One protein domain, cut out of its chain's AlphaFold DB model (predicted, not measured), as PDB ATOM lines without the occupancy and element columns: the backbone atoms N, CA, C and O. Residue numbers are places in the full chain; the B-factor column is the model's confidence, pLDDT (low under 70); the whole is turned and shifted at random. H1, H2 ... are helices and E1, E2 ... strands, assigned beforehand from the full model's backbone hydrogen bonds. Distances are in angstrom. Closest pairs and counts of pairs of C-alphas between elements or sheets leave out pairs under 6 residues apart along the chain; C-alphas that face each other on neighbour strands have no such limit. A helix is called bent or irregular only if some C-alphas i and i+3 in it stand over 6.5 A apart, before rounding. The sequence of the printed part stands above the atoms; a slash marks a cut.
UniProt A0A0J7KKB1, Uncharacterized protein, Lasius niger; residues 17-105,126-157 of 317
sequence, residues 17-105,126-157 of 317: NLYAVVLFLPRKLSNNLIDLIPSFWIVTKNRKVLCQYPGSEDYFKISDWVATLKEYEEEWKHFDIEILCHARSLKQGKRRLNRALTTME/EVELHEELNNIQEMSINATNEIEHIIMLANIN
ATOM      1  N   ASN A  17     -16.521   4.771  41.681       89.19
ATOM      2  CA  ASN A  17     -17.959   4.742  41.908       89.19
ATOM      3  C   ASN A  17     -18.664   3.871  40.862       89.19
ATOM      4  O   ASN A  17     -19.272   4.379  39.925       89.19
ATOM      5  N   LEU A  18     -18.601   2.550  41.036       95.50
ATOM      6  CA  LEU A  18     -19.188   1.572  40.107       95.50
ATOM      7  C   LEU A  18     -20.724   1.610  40.035       95.50
ATOM      8  O   LEU A  18     -21.298   1.199  39.030       95.50
ATOM      9  N   TYR A  19     -21.384   2.103  41.084       97.31
ATOM     10  CA  TYR A  19     -22.840   2.115  41.206       97.31
ATOM     11  C   TYR A  19     -23.376   3.508  41.538       97.31
ATOM     12  O   TYR A  19     -22.703   4.311  42.193       97.31
ATOM     13  N   ALA A  20     -24.634   3.746  41.190       97.12
ATOM     14  CA  ALA A  20     -25.386   4.938  41.538       97.12
ATOM     15  C   ALA A  20     -26.807   4.566  41.974       97.12
ATOM     16  O   ALA A  20     -27.441   3.692  41.391       97.12
ATOM     17  N   VAL A  21     -27.302   5.235  43.012       96.38
ATOM     18  CA  VAL A  21     -28.724   5.242  43.362       96.38
ATOM     19  C   VAL A  21     -29.345   6.441  42.663       96.38
ATOM     20  O   VAL A  21     -28.901   7.571  42.891       96.38
ATOM     21  N   VAL A  22     -30.341   6.198  41.819       95.50
ATOM     22  CA  VAL A  22     -30.958   7.213  40.960       95.50
ATOM     23  C   VAL A  22     -32.459   7.287  41.189       95.50
ATOM     24  O   VAL A  22     -33.082   6.301  41.564       95.50
ATOM     25  N   LEU A  23     -33.020   8.466  40.953       93.12
ATOM     26  CA  LEU A  23     -34.449   8.747  40.946       93.12
ATOM     27  C   LEU A  23     -34.871   9.097  39.515       93.12
ATOM     28  O   LEU A  23     -34.304  10.016  38.925       93.12
ATOM     29  N   PHE A  24     -35.863   8.399  38.969       92.56
ATOM     30  CA  PHE A  24     -36.390   8.664  37.628       92.56
ATOM     31  C   PHE A  24     -37.363   9.854  37.617       92.56
ATOM     32  O   PHE A  24     -38.129  10.066  38.562       92.56
ATOM     33  N   LEU A  25     -37.326  10.645  36.540       90.62
ATOM     34  CA  LEU A  25     -38.127  11.856  36.340       90.62
ATOM     35  C   LEU A  25     -39.067  11.727  35.120       90.62
ATOM     36  O   LEU A  25     -38.736  11.016  34.171       90.62
ATOM     37  N   PRO A  26     -40.203  12.462  35.092       83.50
ATOM     38  CA  PRO A  26     -40.731  13.321  36.153       83.50
ATOM     39  C   PRO A  26     -41.313  12.505  37.314       83.50
ATOM     40  O   PRO A  26     -41.840  11.412  37.121       83.50
ATOM     41  N   ARG A  27     -41.250  13.058  38.530       77.44
ATOM     42  CA  ARG A  27     -41.867  12.432  39.708       77.44
ATOM     43  C   ARG A  27     -43.377  12.355  39.482       77.44
ATOM     44  O   ARG A  27     -44.025  13.394  39.335       77.44
ATOM     45  N   LYS A  28     -43.948  11.151  39.462       64.12
ATOM     46  CA  LYS A  28     -45.399  11.006  39.616       64.12
ATOM     47  C   LYS A  28     -45.792  11.375  41.049       64.12
ATOM     48  O   LYS A  28     -44.995  11.265  41.974       64.12
ATOM     49  N   LEU A  29     -47.036  11.820  41.227       51.19
ATOM     50  CA  LEU A  29     -47.571  12.262  42.524       51.19
ATOM     51  C   LEU A  29     -47.642  11.149  43.582       51.19
ATOM     52  O   LEU A  29     -47.709  11.470  44.765       51.19
ATOM     53  N   SER A  30     -47.662   9.874  43.182       55.44
ATOM     54  CA  SER A  30     -47.892   8.753  44.098       55.44
ATOM     55  C   SER A  30     -46.618   8.060  44.565       55.44
ATOM     56  O   SER A  30     -46.539   7.773  45.751       55.44
ATOM     57  N   ASN A  31     -45.618   7.841  43.702       68.88
ATOM     58  CA  ASN A  31     -44.404   7.106  44.062       68.88
ATOM     59  C   ASN A  31     -43.156   7.709  43.411       68.88
ATOM     60  O   ASN A  31     -43.142   8.075  42.234       68.88
ATOM     61  N   ASN A  32     -42.087   7.802  44.199       80.88
ATOM     62  CA  ASN A  32     -40.762   8.128  43.696       80.88
ATOM     63  C   ASN A  32     -40.118   6.840  43.180       80.88
ATOM     64  O   ASN A  32     -39.860   5.930  43.965       80.88
ATOM     65  N   LEU A  33     -39.839   6.772  41.880       88.88
ATOM     66  CA  LEU A  33     -39.203   5.608  41.276       88.88
ATOM     67  C   LEU A  33     -37.683   5.678  41.472       88.88
ATOM     68  O   LEU A  33     -36.995   6.421  40.770       88.88
ATOM     69  N   ILE A  34     -37.169   4.938  42.456       92.81
ATOM     70  CA  ILE A  34     -35.744   4.903  42.820       92.81
ATOM     71  C   ILE A  34     -35.170   3.529  42.499       92.81
ATOM     72  O   ILE A  34     -35.772   2.520  42.859       92.81
ATOM     73  N   ASP A  35     -33.973   3.484  41.916       95.19
ATOM     74  CA  ASP A  35     -33.272   2.224  41.667       95.19
ATOM     75  C   ASP A  35     -31.748   2.332  41.855       95.19
ATOM     76  O   ASP A  35     -31.173   3.424  41.928       95.19
ATOM     77  N   LEU A  36     -31.086   1.179  41.973       96.81
ATOM     78  CA  LEU A  36     -29.637   1.024  42.005       96.81
ATOM     79  C   LEU A  36     -29.136   0.525  40.649       96.81
ATOM     80  O   LEU A  36     -29.322  -0.637  40.303       96.81
ATOM     81  N   ILE A  37     -28.386   1.369  39.950       97.19
ATOM     82  CA  ILE A  37     -27.843   1.066  38.624       97.19
ATOM     83  C   ILE A  37     -26.310   1.120  38.614       97.19
ATOM     84  O   ILE A  37     -25.701   1.749  39.491       97.19
ATOM     85  N   PRO A  38     -25.643   0.494  37.634       97.62
ATOM     86  CA  PRO A  38     -24.245   0.769  37.351       97.62
ATOM     87  C   PRO A  38     -24.056   2.211  36.871       97.62
ATOM     88  O   PRO A  38     -24.836   2.719  36.067       97.62
ATOM     89  N   SER A  39     -22.991   2.877  37.316       96.38
ATOM     90  CA  SER A  39     -22.761   4.289  36.972       96.38
ATOM     91  C   SER A  39     -22.563   4.524  35.475       96.38
ATOM     92  O   SER A  39     -22.839   5.613  34.991       96.38
ATOM     93  N   PHE A  40     -22.111   3.522  34.720       95.25
ATOM     94  CA  PHE A  40     -21.923   3.652  33.273       95.25
ATOM     95  C   PHE A  40     -23.235   3.569  32.477       95.25
ATOM     96  O   PHE A  40     -23.213   3.855  31.289       95.25
ATOM     97  N   TRP A  41     -24.378   3.244  33.097       97.19
ATOM     98  CA  TRP A  41     -25.699   3.446  32.473       97.19
ATOM     99  C   TRP A  41     -26.097   4.930  32.431       97.19
ATOM    100  O   TRP A  41     -27.076   5.294  31.780       97.19
ATOM    101  N   ILE A  42     -25.349   5.797  33.120       96.81
ATOM    102  CA  ILE A  42     -25.610   7.230  33.196       96.81
ATOM    103  C   ILE A  42     -24.861   7.953  32.081       96.81
ATOM    104  O   ILE A  42     -23.643   7.844  31.942       96.81
ATOM    105  N   VAL A  43     -25.590   8.770  31.326       95.69
ATOM    106  CA  VAL A  43     -25.055   9.569  30.227       95.69
ATOM    107  C   VAL A  43     -25.444  11.028  30.415       95.69
ATOM    108  O   VAL A  43     -26.611  11.363  30.604       95.69
ATOM    109  N   THR A  44     -24.468  11.931  30.315       94.44
ATOM    110  CA  THR A  44     -24.729  13.376  30.356       94.44
ATOM    111  C   THR A  44     -24.787  13.932  28.934       94.44
ATOM    112  O   THR A  44     -23.770  13.980  28.243       94.44
ATOM    113  N   LYS A  45     -25.969  14.372  28.483       93.81
ATOM    114  CA  LYS A  45     -26.178  15.009  27.166       93.81
ATOM    115  C   LYS A  45     -26.877  16.352  27.357       93.81
ATOM    116  O   LYS A  45     -27.859  16.441  28.082       93.81
ATOM    117  N   ASN A  46     -26.395  17.411  26.704       91.94
ATOM    118  CA  ASN A  46     -27.032  18.740  26.721       91.94
ATOM    119  C   ASN A  46     -27.330  19.290  28.135       91.94
ATOM    120  O   ASN A  46     -28.373  19.901  28.354       91.94
ATOM    121  N   ARG A  47     -26.416  19.076  29.096       92.25
ATOM    122  CA  ARG A  47     -26.578  19.433  30.526       92.25
ATOM    123  C   ARG A  47     -27.707  18.695  31.261       92.25
ATOM    124  O   ARG A  47     -28.020  19.062  32.389       92.25
ATOM    125  N   LYS A  48     -28.300  17.668  30.652       93.38
ATOM    126  CA  LYS A  48     -29.217  16.736  31.306       93.38
ATOM    127  C   LYS A  48     -28.487  15.448  31.666       93.38
ATOM    128  O   LYS A  48     -27.612  15.005  30.917       93.38
ATOM    129  N   VAL A  49     -28.869  14.865  32.797       96.00
ATOM    130  CA  VAL A  49     -28.383  13.562  33.254       96.00
ATOM    131  C   VAL A  49     -29.441  12.526  32.892       96.00
ATOM    132  O   VAL A  49     -30.579  12.610  33.349       96.00
ATOM    133  N   LEU A  50     -29.062  11.590  32.028       96.44
ATOM    134  CA  LEU A  50     -29.932  10.552  31.490       96.44
ATOM    135  C   LEU A  50     -29.460   9.179  31.967       96.44
ATOM    136  O   LEU A  50     -28.263   8.965  32.137       96.44
ATOM    137  N   CYS A  51     -30.385   8.240  32.120       96.38
ATOM    138  CA  CYS A  51     -30.101   6.823  32.317       96.38
ATOM    139  C   CYS A  51     -30.536   6.040  31.082       96.38
ATOM    140  O   CYS A  51     -31.688   6.159  30.667       96.38
ATOM    141  N   GLN A  52     -29.648   5.217  30.527       96.25
ATOM    142  CA  GLN A  52     -30.040   4.155  29.604       96.25
ATOM    143  C   GLN A  52     -30.507   2.958  30.418       96.25
ATOM    144  O   GLN A  52     -29.758   2.435  31.241       96.25
ATOM    145  N   TYR A  53     -31.759   2.563  30.230       95.50
ATOM    146  CA  TYR A  53     -32.402   1.542  31.046       95.50
ATOM    147  C   TYR A  53     -33.123   0.536  30.141       95.50
ATOM    148  O   TYR A  53     -33.676   0.948  29.112       95.50
ATOM    149  N   PRO A  54     -33.089  -0.766  30.475       94.75
ATOM    150  CA  PRO A  54     -33.638  -1.795  29.606       94.75
ATOM    151  C   PRO A  54     -35.149  -1.681  29.424       94.75
ATOM    152  O   PRO A  54     -35.834  -0.956  30.144       94.75
ATOM    153  N   GLY A  55     -35.662  -2.401  28.429       89.81
ATOM    154  CA  GLY A  55     -37.093  -2.565  28.229       89.81
ATOM    155  C   GLY A  55     -37.729  -3.407  29.332       89.81
ATOM    156  O   GLY A  55     -37.073  -4.162  30.050       89.81
ATOM    157  N   SER A  56     -39.042  -3.278  29.453       86.94
ATOM    158  CA  SER A  56     -39.859  -3.977  30.445       86.94
ATOM    159  C   SER A  56     -39.762  -5.495  30.423       86.94
ATOM    160  O   SER A  56     -39.817  -6.153  31.454       86.94
ATOM    161  N   GLU A  57     -39.598  -6.036  29.228       90.56
ATOM    162  CA  GLU A  57     -39.399  -7.440  28.922       90.56
ATOM    163  C   GLU A  57     -38.129  -8.012  29.560       90.56
ATOM    164  O   GLU A  57     -37.991  -9.228  29.635       90.56
ATOM    165  N   ASP A  58     -37.224  -7.156  30.039       93.12
ATOM    166  CA  ASP A  58     -35.956  -7.532  30.651       93.12
ATOM    167  C   ASP A  58     -35.853  -7.133  32.132       93.12
ATOM    168  O   ASP A  58     -34.791  -7.298  32.737       93.12
ATOM    169  N   TYR A  59     -36.931  -6.645  32.759       90.69
ATOM    170  CA  TYR A  59     -36.876  -6.154  34.141       90.69
ATOM    171  C   TYR A  59     -36.452  -7.224  35.150       90.69
ATOM    172  O   TYR A  59     -35.611  -6.955  36.013       90.69
ATOM    173  N   PHE A  60     -36.899  -8.470  34.977       89.69
ATOM    174  CA  PHE A  60     -36.435  -9.599  35.789       89.69
ATOM    175  C   PHE A  60     -34.914  -9.842  35.731       89.69
ATOM    176  O   PHE A  60     -34.365 -10.481  36.628       89.69
ATOM    177  N   LYS A  61     -34.208  -9.337  34.709       94.88
ATOM    178  CA  LYS A  61     -32.751  -9.498  34.542       94.88
ATOM    179  C   LYS A  61     -31.943  -8.380  35.199       94.88
ATOM    180  O   LYS A  61     -30.730  -8.528  35.357       94.88
ATOM    181  N   ILE A  62     -32.577  -7.275  35.601       93.56
ATOM    182  CA  ILE A  62     -31.883  -6.069  36.079       93.56
ATOM    183  C   ILE A  62     -31.013  -6.370  37.295       93.56
ATOM    184  O   ILE A  62     -29.846  -5.989  37.310       93.56
ATOM    185  N   SER A  63     -31.528  -7.100  38.289       93.25
ATOM    186  CA  SER A  63     -30.751  -7.443  39.489       93.25
ATOM    187  C   SER A  63     -29.438  -8.156  39.138       93.25
ATOM    188  O   SER A  63     -28.386  -7.844  39.708       93.25
ATOM    189  N   ASP A  64     -29.483  -9.076  38.174       96.31
ATOM    190  CA  ASP A  64     -28.313  -9.828  37.725       96.31
ATOM    191  C   ASP A  64     -27.367  -8.954  36.895       96.31
ATOM    192  O   ASP A  64     -26.149  -9.018  37.070       96.31
ATOM    193  N   TRP A  65     -27.897  -8.082  36.038       97.44
ATOM    194  CA  TRP A  65     -27.109  -7.145  35.230       97.44
ATOM    195  C   TRP A  65     -26.409  -6.079  36.067       97.44
ATOM    196  O   TRP A  65     -25.237  -5.787  35.833       97.44
ATOM    197  N   VAL A  66     -27.072  -5.566  37.103       96.31
ATOM    198  CA  VAL A  66     -26.465  -4.675  38.094       96.31
ATOM    199  C   VAL A  66     -25.353  -5.420  38.840       96.31
ATOM    200  O   VAL A  66     -24.256  -4.890  39.019       96.31
ATOM    201  N   ALA A  67     -25.589  -6.670  39.254       95.06
ATOM    202  CA  ALA A  67     -24.588  -7.462  39.970       95.06
ATOM    203  C   ALA A  67     -23.360  -7.809  39.110       95.06
ATOM    204  O   ALA A  67     -22.244  -7.824  39.628       95.06
ATOM    205  N   THR A  68     -23.565  -8.057  37.816       96.94
ATOM    206  CA  THR A  68     -22.517  -8.423  36.849       96.94
ATOM    207  C   THR A  68     -21.917  -7.230  36.106       96.94
ATOM    208  O   THR A  68     -20.989  -7.424  35.326       96.94
ATOM    209  N   LEU A  69     -22.396  -6.008  36.376       96.06
ATOM    210  CA  LEU A  69     -21.984  -4.779  35.694       96.06
ATOM    211  C   LEU A  69     -22.102  -4.893  34.164       96.06
ATOM    212  O   LEU A  69     -21.198  -4.500  33.431       96.06
ATOM    213  N   LYS A  70     -23.229  -5.421  33.679       96.75
ATOM    214  CA  LYS A  70     -23.514  -5.482  32.241       96.75
ATOM    215  C   LYS A  70     -23.613  -4.067  31.661       96.75
ATOM    216  O   LYS A  70     -24.396  -3.268  32.170       96.75
ATOM    217  N   GLU A  71     -22.870  -3.788  30.589       95.88
ATOM    218  CA  GLU A  71     -22.976  -2.543  29.812       95.88
ATOM    219  C   GLU A  71     -24.389  -2.338  29.244       95.88
ATOM    220  O   GLU A  71     -25.127  -3.299  29.017       95.88
ATOM    221  N   TYR A  72     -24.782  -1.077  29.051       93.88
ATOM    222  CA  TYR A  72     -26.062  -0.768  28.416       93.88
ATOM    223  C   TYR A  72     -26.024  -1.131  26.929       93.88
ATOM    224  O   TYR A  72     -24.965  -1.126  26.302       93.88
ATOM    225  N   GLU A  73     -27.187  -1.400  26.347       94.31
ATOM    226  CA  GLU A  73     -27.316  -1.637  24.907       94.31
ATOM    227  C   GLU A  73     -27.804  -0.359  24.213       94.31
ATOM    228  O   GLU A  73     -28.515   0.458  24.803       94.31
ATOM    229  N   GLU A  74     -27.419  -0.156  22.951       90.88
ATOM    230  CA  GLU A  74     -27.781   1.056  22.197       90.88
ATOM    231  C   GLU A  74     -29.299   1.218  22.024       90.88
ATOM    232  O   GLU A  74     -29.800   2.339  21.936       90.88
ATOM    233  N   GLU A  75     -30.029   0.103  22.027       94.31
ATOM    234  CA  GLU A  75     -31.485   0.047  21.879       94.31
ATOM    235  C   GLU A  75     -32.234   0.430  23.167       94.31
ATOM    236  O   GLU A  75     -33.445   0.663  23.140       94.31
ATOM    237  N   TRP A  76     -31.532   0.534  24.302       95.12
ATOM    238  CA  TRP A  76     -32.149   0.899  25.573       95.12
ATOM    239  C   TRP A  76     -32.650   2.343  25.567       95.12
ATOM    240  O   TRP A  76     -32.008   3.284  25.079       95.12
ATOM    241  N   LYS A  77     -33.821   2.530  26.173       93.31
ATOM    242  CA  LYS A  77     -34.474   3.835  26.264       93.31
ATOM    243  C   LYS A  77     -33.716   4.742  27.228       93.31
ATOM    244  O   LYS A  77     -33.070   4.282  28.167       93.31
ATOM    245  N   HIS A  78     -33.808   6.046  26.983       94.25
ATOM    246  CA  HIS A  78     -33.197   7.068  27.827       94.25
ATOM    247  C   HIS A  78     -34.253   7.694  28.738       94.25
ATOM    248  O   HIS A  78     -35.309   8.111  28.263       94.25
ATOM    249  N   PHE A  79     -33.930   7.824  30.019       94.31
ATOM    250  CA  PHE A  79     -34.802   8.423  31.022       94.31
ATOM    251  C   PHE A  79     -34.090   9.574  31.730       94.31
ATOM    252  O   PHE A  79     -32.916   9.447  32.069       94.31
ATOM    253  N   ASP A  80     -34.788  10.689  31.961       94.69
ATOM    254  CA  ASP A  80     -34.273  11.777  32.799       94.69
ATOM    255  C   ASP A  80     -34.152  11.272  34.249       94.69
ATOM    256  O   ASP A  80     -35.082  10.658  34.778       94.69
ATOM    257  N   ILE A  81     -33.008  11.522  34.893       95.75
ATOM    258  CA  ILE A  81     -32.748  11.063  36.264       95.75
ATOM    259  C   ILE A  81     -32.134  12.148  37.154       95.75
ATOM    260  O   ILE A  81     -31.468  13.078  36.698       95.75
ATOM    261  N   GLU A  82     -32.310  11.975  38.460       95.12
ATOM    262  CA  GLU A  82     -31.581  12.663  39.523       95.12
ATOM    263  C   GLU A  82     -30.704  11.639  40.263       95.12
ATOM    264  O   GLU A  82     -31.192  10.615  40.743       95.12
ATOM    265  N   ILE A  83     -29.394  11.885  40.357       95.56
ATOM    266  CA  ILE A  83     -28.479  10.994  41.084       95.56
ATOM    267  C   ILE A  83     -28.553  11.327  42.574       95.56
ATOM    268  O   ILE A  83     -28.145  12.409  42.991       95.56
ATOM    269  N   LEU A  84     -29.017  10.381  43.391       95.00
ATOM    270  CA  LEU A  84     -29.112  10.565  44.839       95.00
ATOM    271  C   LEU A  84     -27.758  10.345  45.522       95.00
ATOM    272  O   LEU A  84     -27.373  11.105  46.410       95.00
ATOM    273  N   CYS A  85     -27.032   9.286  45.144       95.00
ATOM    274  CA  CYS A  85     -25.674   9.035  45.636       95.00
ATOM    275  C   CYS A  85     -24.934   7.950  44.837       95.00
ATOM    276  O   CYS A  85     -25.549   7.063  44.254       95.00
ATOM    277  N   HIS A  86     -23.600   7.955  44.904       96.06
ATOM    278  CA  HIS A  86     -22.741   6.924  44.309       96.06
ATOM    279  C   HIS A  86     -22.289   5.855  45.307       96.06
ATOM    280  O   HIS A  86     -22.164   6.126  46.497       96.06
ATOM    281  N   ALA A  87     -21.972   4.647  44.850       94.81
ATOM    282  CA  ALA A  87     -21.406   3.586  45.673       94.81
ATOM    283  C   ALA A  87     -20.273   2.843  44.955       94.81
ATOM    284  O   ALA A  87     -20.317   2.606  43.752       94.81
ATOM    285  N   ARG A  88     -19.275   2.414  45.733       95.00
ATOM    286  CA  ARG A  88     -18.094   1.697  45.225       95.00
ATOM    287  C   ARG A  88     -18.297   0.185  45.112       95.00
ATOM    288  O   ARG A  88     -17.482  -0.516  44.534       95.00
ATOM    289  N   SER A  89     -19.362  -0.346  45.716       95.94
ATOM    290  CA  SER A  89     -19.683  -1.778  45.692       95.94
ATOM    291  C   SER A  89     -21.187  -2.020  45.750       95.94
ATOM    292  O   SER A  89     -21.920  -1.228  46.349       95.94
ATOM    293  N   LEU A  90     -21.632  -3.169  45.235       95.62
ATOM    294  CA  LEU A  90     -23.040  -3.574  45.233       95.62
ATOM    295  C   LEU A  90     -23.643  -3.594  46.645       95.62
ATOM    296  O   LEU A  90     -24.742  -3.093  46.875       95.62
ATOM    297  N   LYS A  91     -22.901  -4.123  47.629       96.25
ATOM    298  CA  LYS A  91     -23.336  -4.169  49.036       96.25
ATOM    299  C   LYS A  91     -23.551  -2.768  49.609       96.25
ATOM    300  O   LYS A  91     -24.492  -2.549  50.370       96.25
ATOM    301  N   GLN A  92     -22.674  -1.824  49.265       95.12
ATOM    302  CA  GLN A  92     -22.826  -0.433  49.673       95.12
ATOM    303  C   GLN A  92     -24.000   0.231  48.944       95.12
ATOM    304  O   GLN A  92     -24.779   0.921  49.597       95.12
ATOM    305  N   GLY A  93     -24.154  -0.020  47.641       96.12
ATOM    306  CA  GLY A  93     -25.271   0.452  46.824       96.12
ATOM    307  C   GLY A  93     -26.621   0.034  47.402       96.12
ATOM    308  O   GLY A  93     -27.423   0.897  47.739       96.12
ATOM    309  N   LYS A  94     -26.818  -1.265  47.671       95.38
ATOM    310  CA  LYS A  94     -28.046  -1.802  48.291       95.38
ATOM    311  C   LYS A  94     -28.359  -1.156  49.646       95.38
ATOM    312  O   LYS A  94     -29.498  -0.795  49.917       95.38
ATOM    313  N   ARG A  95     -27.343  -0.942  50.496       95.38
ATOM    314  CA  ARG A  95     -27.523  -0.232  51.779       95.38
ATOM    315  C   ARG A  95     -27.979   1.215  51.589       95.38
ATOM    316  O   ARG A  95     -28.759   1.703  52.400       95.38
ATOM    317  N   ARG A  96     -27.460   1.912  50.576       95.06
ATOM    318  CA  ARG A  96     -27.832   3.302  50.278       95.06
ATOM    319  C   ARG A  96     -29.216   3.392  49.636       95.06
ATOM    320  O   ARG A  96     -29.974   4.257  50.050       95.06
ATOM    321  N   LEU A  97     -29.560   2.471  48.733       94.50
ATOM    322  CA  LEU A  97     -30.899   2.346  48.153       94.50
ATOM    323  C   LEU A  97     -31.955   2.175  49.250       94.50
ATOM    324  O   LEU A  97     -32.874   2.980  49.335       94.50
ATOM    325  N   ASN A  98     -31.761   1.218  50.164       91.19
ATOM    326  CA  ASN A  98     -32.690   1.005  51.279       91.19
ATOM    327  C   ASN A  98     -32.858   2.268  52.137       91.19
ATOM    328  O   ASN A  98     -33.969   2.615  52.514       91.19
ATOM    329  N   ARG A  99     -31.768   2.996  52.416       91.00
ATOM    330  CA  ARG A  99     -31.844   4.271  53.151       91.00
ATOM    331  C   ARG A  99     -32.601   5.348  52.379       91.00
ATOM    332  O   ARG A  99     -33.310   6.122  53.012       91.00
ATOM    333  N   ALA A 100     -32.428   5.424  51.061       88.88
ATOM    334  CA  ALA A 100     -33.124   6.388  50.217       88.88
ATOM    335  C   ALA A 100     -34.635   6.119  50.214       88.88
ATOM    336  O   ALA A 100     -35.399   7.044  50.480       88.88
ATOM    337  N   LEU A 101     -35.038   4.854  50.040       85.81
ATOM    338  CA  LEU A 101     -36.437   4.420  50.129       85.81
ATOM    339  C   LEU A 101     -37.042   4.792  51.489       85.81
ATOM    340  O   LEU A 101     -38.014   5.538  51.548       85.81
ATOM    341  N   THR A 102     -36.386   4.404  52.587       85.38
ATOM    342  CA  THR A 102     -36.850   4.720  53.945       85.38
ATOM    343  C   THR A 102     -36.921   6.230  54.208       85.38
ATOM    344  O   THR A 102     -37.875   6.709  54.802       85.38
ATOM    345  N   THR A 103     -35.944   7.019  53.755       80.38
ATOM    346  CA  THR A 103     -35.934   8.474  54.003       80.38
ATOM    347  C   THR A 103     -37.006   9.208  53.194       80.38
ATOM    348  O   THR A 103     -37.547  10.204  53.671       80.38
ATOM    349  N   MET A 104     -37.322   8.733  51.984       67.75
ATOM    350  CA  MET A 104     -38.390   9.312  51.163       67.75
ATOM    351  C   MET A 104     -39.786   8.888  51.641       67.75
ATOM    352  O   MET A 104     -40.703   9.699  51.562       67.75
ATOM    353  N   GLU A 105     -39.940   7.686  52.206       60.44
ATOM    354  CA  GLU A 105     -41.182   7.239  52.860       60.44
ATOM    355  C   GLU A 105     -41.442   7.957  54.200       60.44
ATOM    356  O   GLU A 105     -42.583   8.293  54.516       60.44
ATOM    357  N   GLU A 126     -42.688  -6.108  39.919       58.78
ATOM    358  CA  GLU A 126     -42.227  -5.997  38.527       58.78
ATOM    359  C   GLU A 126     -43.304  -5.382  37.609       58.78
ATOM    360  O   GLU A 126     -43.015  -4.592  36.711       58.78
ATOM    361  N   VAL A 127     -44.569  -5.666  37.931       61.06
ATOM    362  CA  VAL A 127     -45.770  -5.119  37.292       61.06
ATOM    363  C   VAL A 127     -45.960  -3.611  37.540       61.06
ATOM    364  O   VAL A 127     -46.302  -2.878  36.615       61.06
ATOM    365  N   GLU A 128     -45.714  -3.125  38.755       62.84
ATOM    366  CA  GLU A 128     -45.841  -1.706  39.124       62.84
ATOM    367  C   GLU A 128     -44.713  -0.865  38.503       62.84
ATOM    368  O   GLU A 128     -44.963   0.228  37.994       62.84
ATOM    369  N   LEU A 129     -43.484  -1.403  38.461       68.69
ATOM    370  CA  LEU A 129     -42.344  -0.757  37.792       68.69
ATOM    371  C   LEU A 129     -42.616  -0.573  36.287       68.69
ATOM    372  O   LEU A 129     -42.289   0.463  35.705       68.69
ATOM    373  N   HIS A 130     -43.241  -1.578  35.663       66.62
ATOM    374  CA  HIS A 130     -43.647  -1.546  34.261       66.62
ATOM    375  C   HIS A 130     -44.671  -0.449  33.973       66.62
ATOM    376  O   HIS A 130     -44.470   0.368  33.069       66.62
ATOM    377  N   GLU A 131     -45.751  -0.406  34.751       74.44
ATOM    378  CA  GLU A 131     -46.822   0.564  34.554       74.44
ATOM    379  C   GLU A 131     -46.329   1.999  34.790       74.44
ATOM    380  O   GLU A 131     -46.669   2.913  34.033       74.44
ATOM    381  N   GLU A 132     -45.487   2.230  35.798       73.88
ATOM    382  CA  GLU A 132     -44.976   3.570  36.080       73.88
ATOM    383  C   GLU A 132     -44.001   4.085  35.012       73.88
ATOM    384  O   GLU A 132     -44.163   5.226  34.568       73.88
ATOM    385  N   LEU A 133     -43.062   3.256  34.538       76.38
ATOM    386  CA  LEU A 133     -42.099   3.653  33.501       76.38
ATOM    387  C   LEU A 133     -42.752   3.859  32.129       76.38
ATOM    388  O   LEU A 133     -42.418   4.826  31.439       76.38
ATOM    389  N   ASN A 134     -43.727   3.026  31.751       75.38
ATOM    390  CA  ASN A 134     -44.487   3.229  30.513       75.38
ATOM    391  C   ASN A 134     -45.275   4.542  30.546       75.38
ATOM    392  O   ASN A 134     -45.244   5.312  29.591       75.38
ATOM    393  N   ASN A 135     -45.918   4.849  31.671       75.06
ATOM    394  CA  ASN A 135     -46.642   6.106  31.826       75.06
ATOM    395  C   ASN A 135     -45.715   7.337  31.787       75.06
ATOM    396  O   ASN A 135     -46.094   8.368  31.237       75.06
ATOM    397  N   ILE A 136     -44.505   7.254  32.359       70.94
ATOM    398  CA  ILE A 136     -43.488   8.318  32.236       70.94
ATOM    399  C   ILE A 136     -43.148   8.553  30.758       70.94
ATOM    400  O   ILE A 136     -43.051   9.698  30.309       70.94
ATOM    401  N   GLN A 137     -43.019   7.470  29.989       68.50
ATOM    402  CA  GLN A 137     -42.761   7.545  28.560       68.50
ATOM    403  C   GLN A 137     -43.932   8.191  27.800       68.50
ATOM    404  O   GLN A 137     -43.707   9.101  27.001       68.50
ATOM    405  N   GLU A 138     -45.171   7.777  28.068       69.62
ATOM    406  CA  GLU A 138     -46.368   8.341  27.432       69.62
ATOM    407  C   GLU A 138     -46.549   9.831  27.747       69.62
ATOM    408  O   GLU A 138     -46.847  10.619  26.851       69.62
ATOM    409  N   MET A 139     -46.286  10.253  28.988       59.81
ATOM    410  CA  MET A 139     -46.315  11.671  29.364       59.81
ATOM    411  C   MET A 139     -45.278  12.501  28.598       59.81
ATOM    412  O   MET A 139     -45.573  13.621  28.185       59.81
ATOM    413  N   SER A 140     -44.076  11.960  28.387       55.38
ATOM    414  CA  SER A 140     -43.008  12.635  27.639       55.38
ATOM    415  C   SER A 140     -43.356  12.793  26.150       55.38
ATOM    416  O   SER A 140     -43.146  13.857  25.559       55.38
ATOM    417  N   ILE A 141     -43.967  11.764  25.551       61.19
ATOM    418  CA  ILE A 141     -44.414  11.772  24.149       61.19
ATOM    419  C   ILE A 141     -45.612  12.718  23.959       61.19
ATOM    420  O   ILE A 141     -45.651  13.494  23.007       61.19
ATOM    421  N   ASN A 142     -46.573  12.722  24.882       56.28
ATOM    422  CA  ASN A 142     -47.744  13.595  24.777       56.28
ATOM    423  C   ASN A 142     -47.385  15.070  24.993       56.28
ATOM    424  O   ASN A 142     -47.841  15.921  24.236       56.28
ATOM    425  N   ALA A 143     -46.499  15.377  25.946       58.34
ATOM    426  CA  ALA A 143     -46.037  16.745  26.166       58.34
ATOM    427  C   ALA A 143     -45.285  17.311  24.949       58.34
ATOM    428  O   ALA A 143     -45.428  18.487  24.623       58.34
ATOM    429  N   THR A 144     -44.498  16.484  24.255       57.66
ATOM    430  CA  THR A 144     -43.781  16.910  23.044       57.66
ATOM    431  C   THR A 144     -44.730  17.121  21.864       57.66
ATOM    432  O   THR A 144     -44.646  18.165  21.218       57.66
ATOM    433  N   ASN A 145     -45.704  16.231  21.661       61.28
ATOM    434  CA  ASN A 145     -46.730  16.385  20.625       61.28
ATOM    435  C   ASN A 145     -47.646  17.604  20.862       61.28
ATOM    436  O   ASN A 145     -47.987  18.321  19.921       61.28
ATOM    437  N   GLU A 146     -48.030  17.880  22.111       59.69
ATOM    438  CA  GLU A 146     -48.844  19.053  22.459       59.69
ATOM    439  C   GLU A 146     -48.072  20.362  22.268       59.69
ATOM    440  O   GLU A 146     -48.621  21.331  21.743       59.69
ATOM    441  N   ILE A 147     -46.784  20.393  22.630       63.56
ATOM    442  CA  ILE A 147     -45.924  21.560  22.406       63.56
ATOM    443  C   ILE A 147     -45.705  21.789  20.906       63.56
ATOM    444  O   ILE A 147     -45.788  22.932  20.460       63.56
ATOM    445  N   GLU A 148     -45.494  20.739  20.110       64.50
ATOM    446  CA  GLU A 148     -45.391  20.862  18.651       64.50
ATOM    447  C   GLU A 148     -46.694  21.371  18.023       64.50
ATOM    448  O   GLU A 148     -46.652  22.263  17.177       64.50
ATOM    449  N   HIS A 149     -47.855  20.900  18.488       59.66
ATOM    450  CA  HIS A 149     -49.154  21.392  18.027       59.66
ATOM    451  C   HIS A 149     -49.405  22.857  18.435       59.66
ATOM    452  O   HIS A 149     -49.904  23.649  17.637       59.66
ATOM    453  N   ILE A 150     -49.006  23.264  19.647       65.38
ATOM    454  CA  ILE A 150     -49.097  24.661  20.106       65.38
ATOM    455  C   ILE A 150     -48.142  25.566  19.317       65.38
ATOM    456  O   ILE A 150     -48.534  26.664  18.930       65.38
ATOM    457  N   ILE A 151     -46.918  25.114  19.024       65.38
ATOM    458  CA  ILE A 151     -45.956  25.843  18.184       65.38
ATOM    459  C   ILE A 151     -46.470  25.941  16.741       65.38
ATOM    460  O   ILE A 151     -46.336  26.992  16.114       65.38
ATOM    461  N   MET A 152     -47.105  24.888  16.222       61.84
ATOM    462  CA  MET A 152     -47.743  24.896  14.906       61.84
ATOM    463  C   MET A 152     -48.892  25.910  14.850       61.84
ATOM    464  O   MET A 152     -48.941  26.701  13.913       61.84
ATOM    465  N   LEU A 153     -49.759  25.955  15.868       60.59
ATOM    466  CA  LEU A 153     -50.844  26.937  15.973       60.59
ATOM    467  C   LEU A 153     -50.333  28.372  16.176       60.59
ATOM    468  O   LEU A 153     -50.892  29.302  15.603       60.59
ATOM    469  N   ALA A 154     -49.259  28.562  16.945       59.84
ATOM    470  CA  ALA A 154     -48.645  29.870  17.177       59.84
ATOM    471  C   ALA A 154     -47.901  30.417  15.943       59.84
ATOM    472  O   ALA A 154     -47.774  31.629  15.789       59.84
ATOM    473  N   ASN A 155     -47.439  29.536  15.047       60.41
ATOM    474  CA  ASN A 155     -46.787  29.900  13.786       60.41
ATOM    475  C   ASN A 155     -47.773  30.148  12.628       60.41
ATOM    476  O   ASN A 155     -47.348  30.579  11.550       60.41
ATOM    477  N   ILE A 156     -49.080  29.931  12.821       57.62
ATOM    478  CA  ILE A 156     -50.103  30.412  11.884       57.62
ATOM    479  C   ILE A 156     -50.209  31.929  12.066       57.62
ATOM    480  O   ILE A 156     -50.884  32.442  12.952       57.62
ATOM    481  N   ASN A 157     -49.480  32.633  11.204       57.81
ATOM    482  CA  ASN A 157     -49.487  34.076  10.984       57.81
ATOM    483  C   ASN A 157     -50.882  34.704  11.249       57.81
ATOM    484  O   ASN A 157     -51.859  34.312  10.605       57.81
TER     485      ASN A 157
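This is residues 17 to 105 and 126 to 157 of the 317 residues of an uncharacterized protein of Lasius niger (UniProt A0A0J7KKB1). One strongly twisted sheet of five strands folds back on itself into two leaves, E2 E1 and E4 E3, with the long bent strand E5 as hinge; H2 packs on E1, E2 and E5. H1 grazes this body, and the long helix H3 begins beside H1 and passes E5 before residues 141 to 157 stick out as an arm. The printed part has 121 residues, in the order E1 E2 E3 E4 H1 E5 H2 H3; the sheet runs E2 E1 E5 E4 E3, antiparallel throughout, and the class is mixed, helices and strands. The whole is elongated, spanning 60 by 33 by 29 A, and only just compact, close to loose, with a radius of gyration of the C-alphas of 16.3 A.

E1, residues 19 to 24, begins at C-alpha 19, (-22.840, 2.115, 41.206). E2 is residues 34 to 38, E3 residues 42 to 45 and E4 residues 48 to 53. H1, residues 56 to 68, is 19.0 A long and irregular: C-alphas 57 and 60 are 7.8 A apart. E5, residues 77 to 87, measures 23.4 A and bends by 88 degrees at residue 84. H2, residues 90 to 105, is 22.5 A long. H3, residues 126 to 154, is 42.2 A long and ends at C-alpha 154, (-48.645, 29.870, 17.177).

In the folded sheet, one sheet bent back on itself, E2 and E1 face E4 and E3 with 12 pairs of C-alphas within 11 A. E1 and E2 form a hairpin, with N 20 and O 37 at 2.8 A; so do E3 and E4, with N 43 and O 50 at 2.8 A. E5's pairing is staggered: residues 77 to 80 pair with E4, N 51 and O 79 at 2.8 A, and residues 81 to 87 with E1, N 21 and O 85 at 2.8 A. H2 is on the sheet at a height of 8.5 A, over E1 and E5; its closest C-alphas to E1 are those of Leu 97 and Val 21, 6.0 A apart. H1 only grazes the sheet, with residues 59 to 68. H1 and H3 only just touch, with 3 pairs of C-alphas within 8 A, the closest Ser 56 and His 130 at 5.9 A. Each O i to N i+4 pair of H2 and H3 is within hydrogen-bond range; in H1 4 of 9 are, beside 7 of 10 O i to N i+3 pairs.

The C-alphas of Lys 91 and Asn 157, the two farthest apart, are 60.0 A apart. Residues 106 to 125 are not printed, and C-alphas 105 and 126 are 19.5 A apart across this cut. Of the links printed whole, none is long. Confidence is under 70 at residues 28 to 31, 104 to 105, 126 to 130 and 137 to 157.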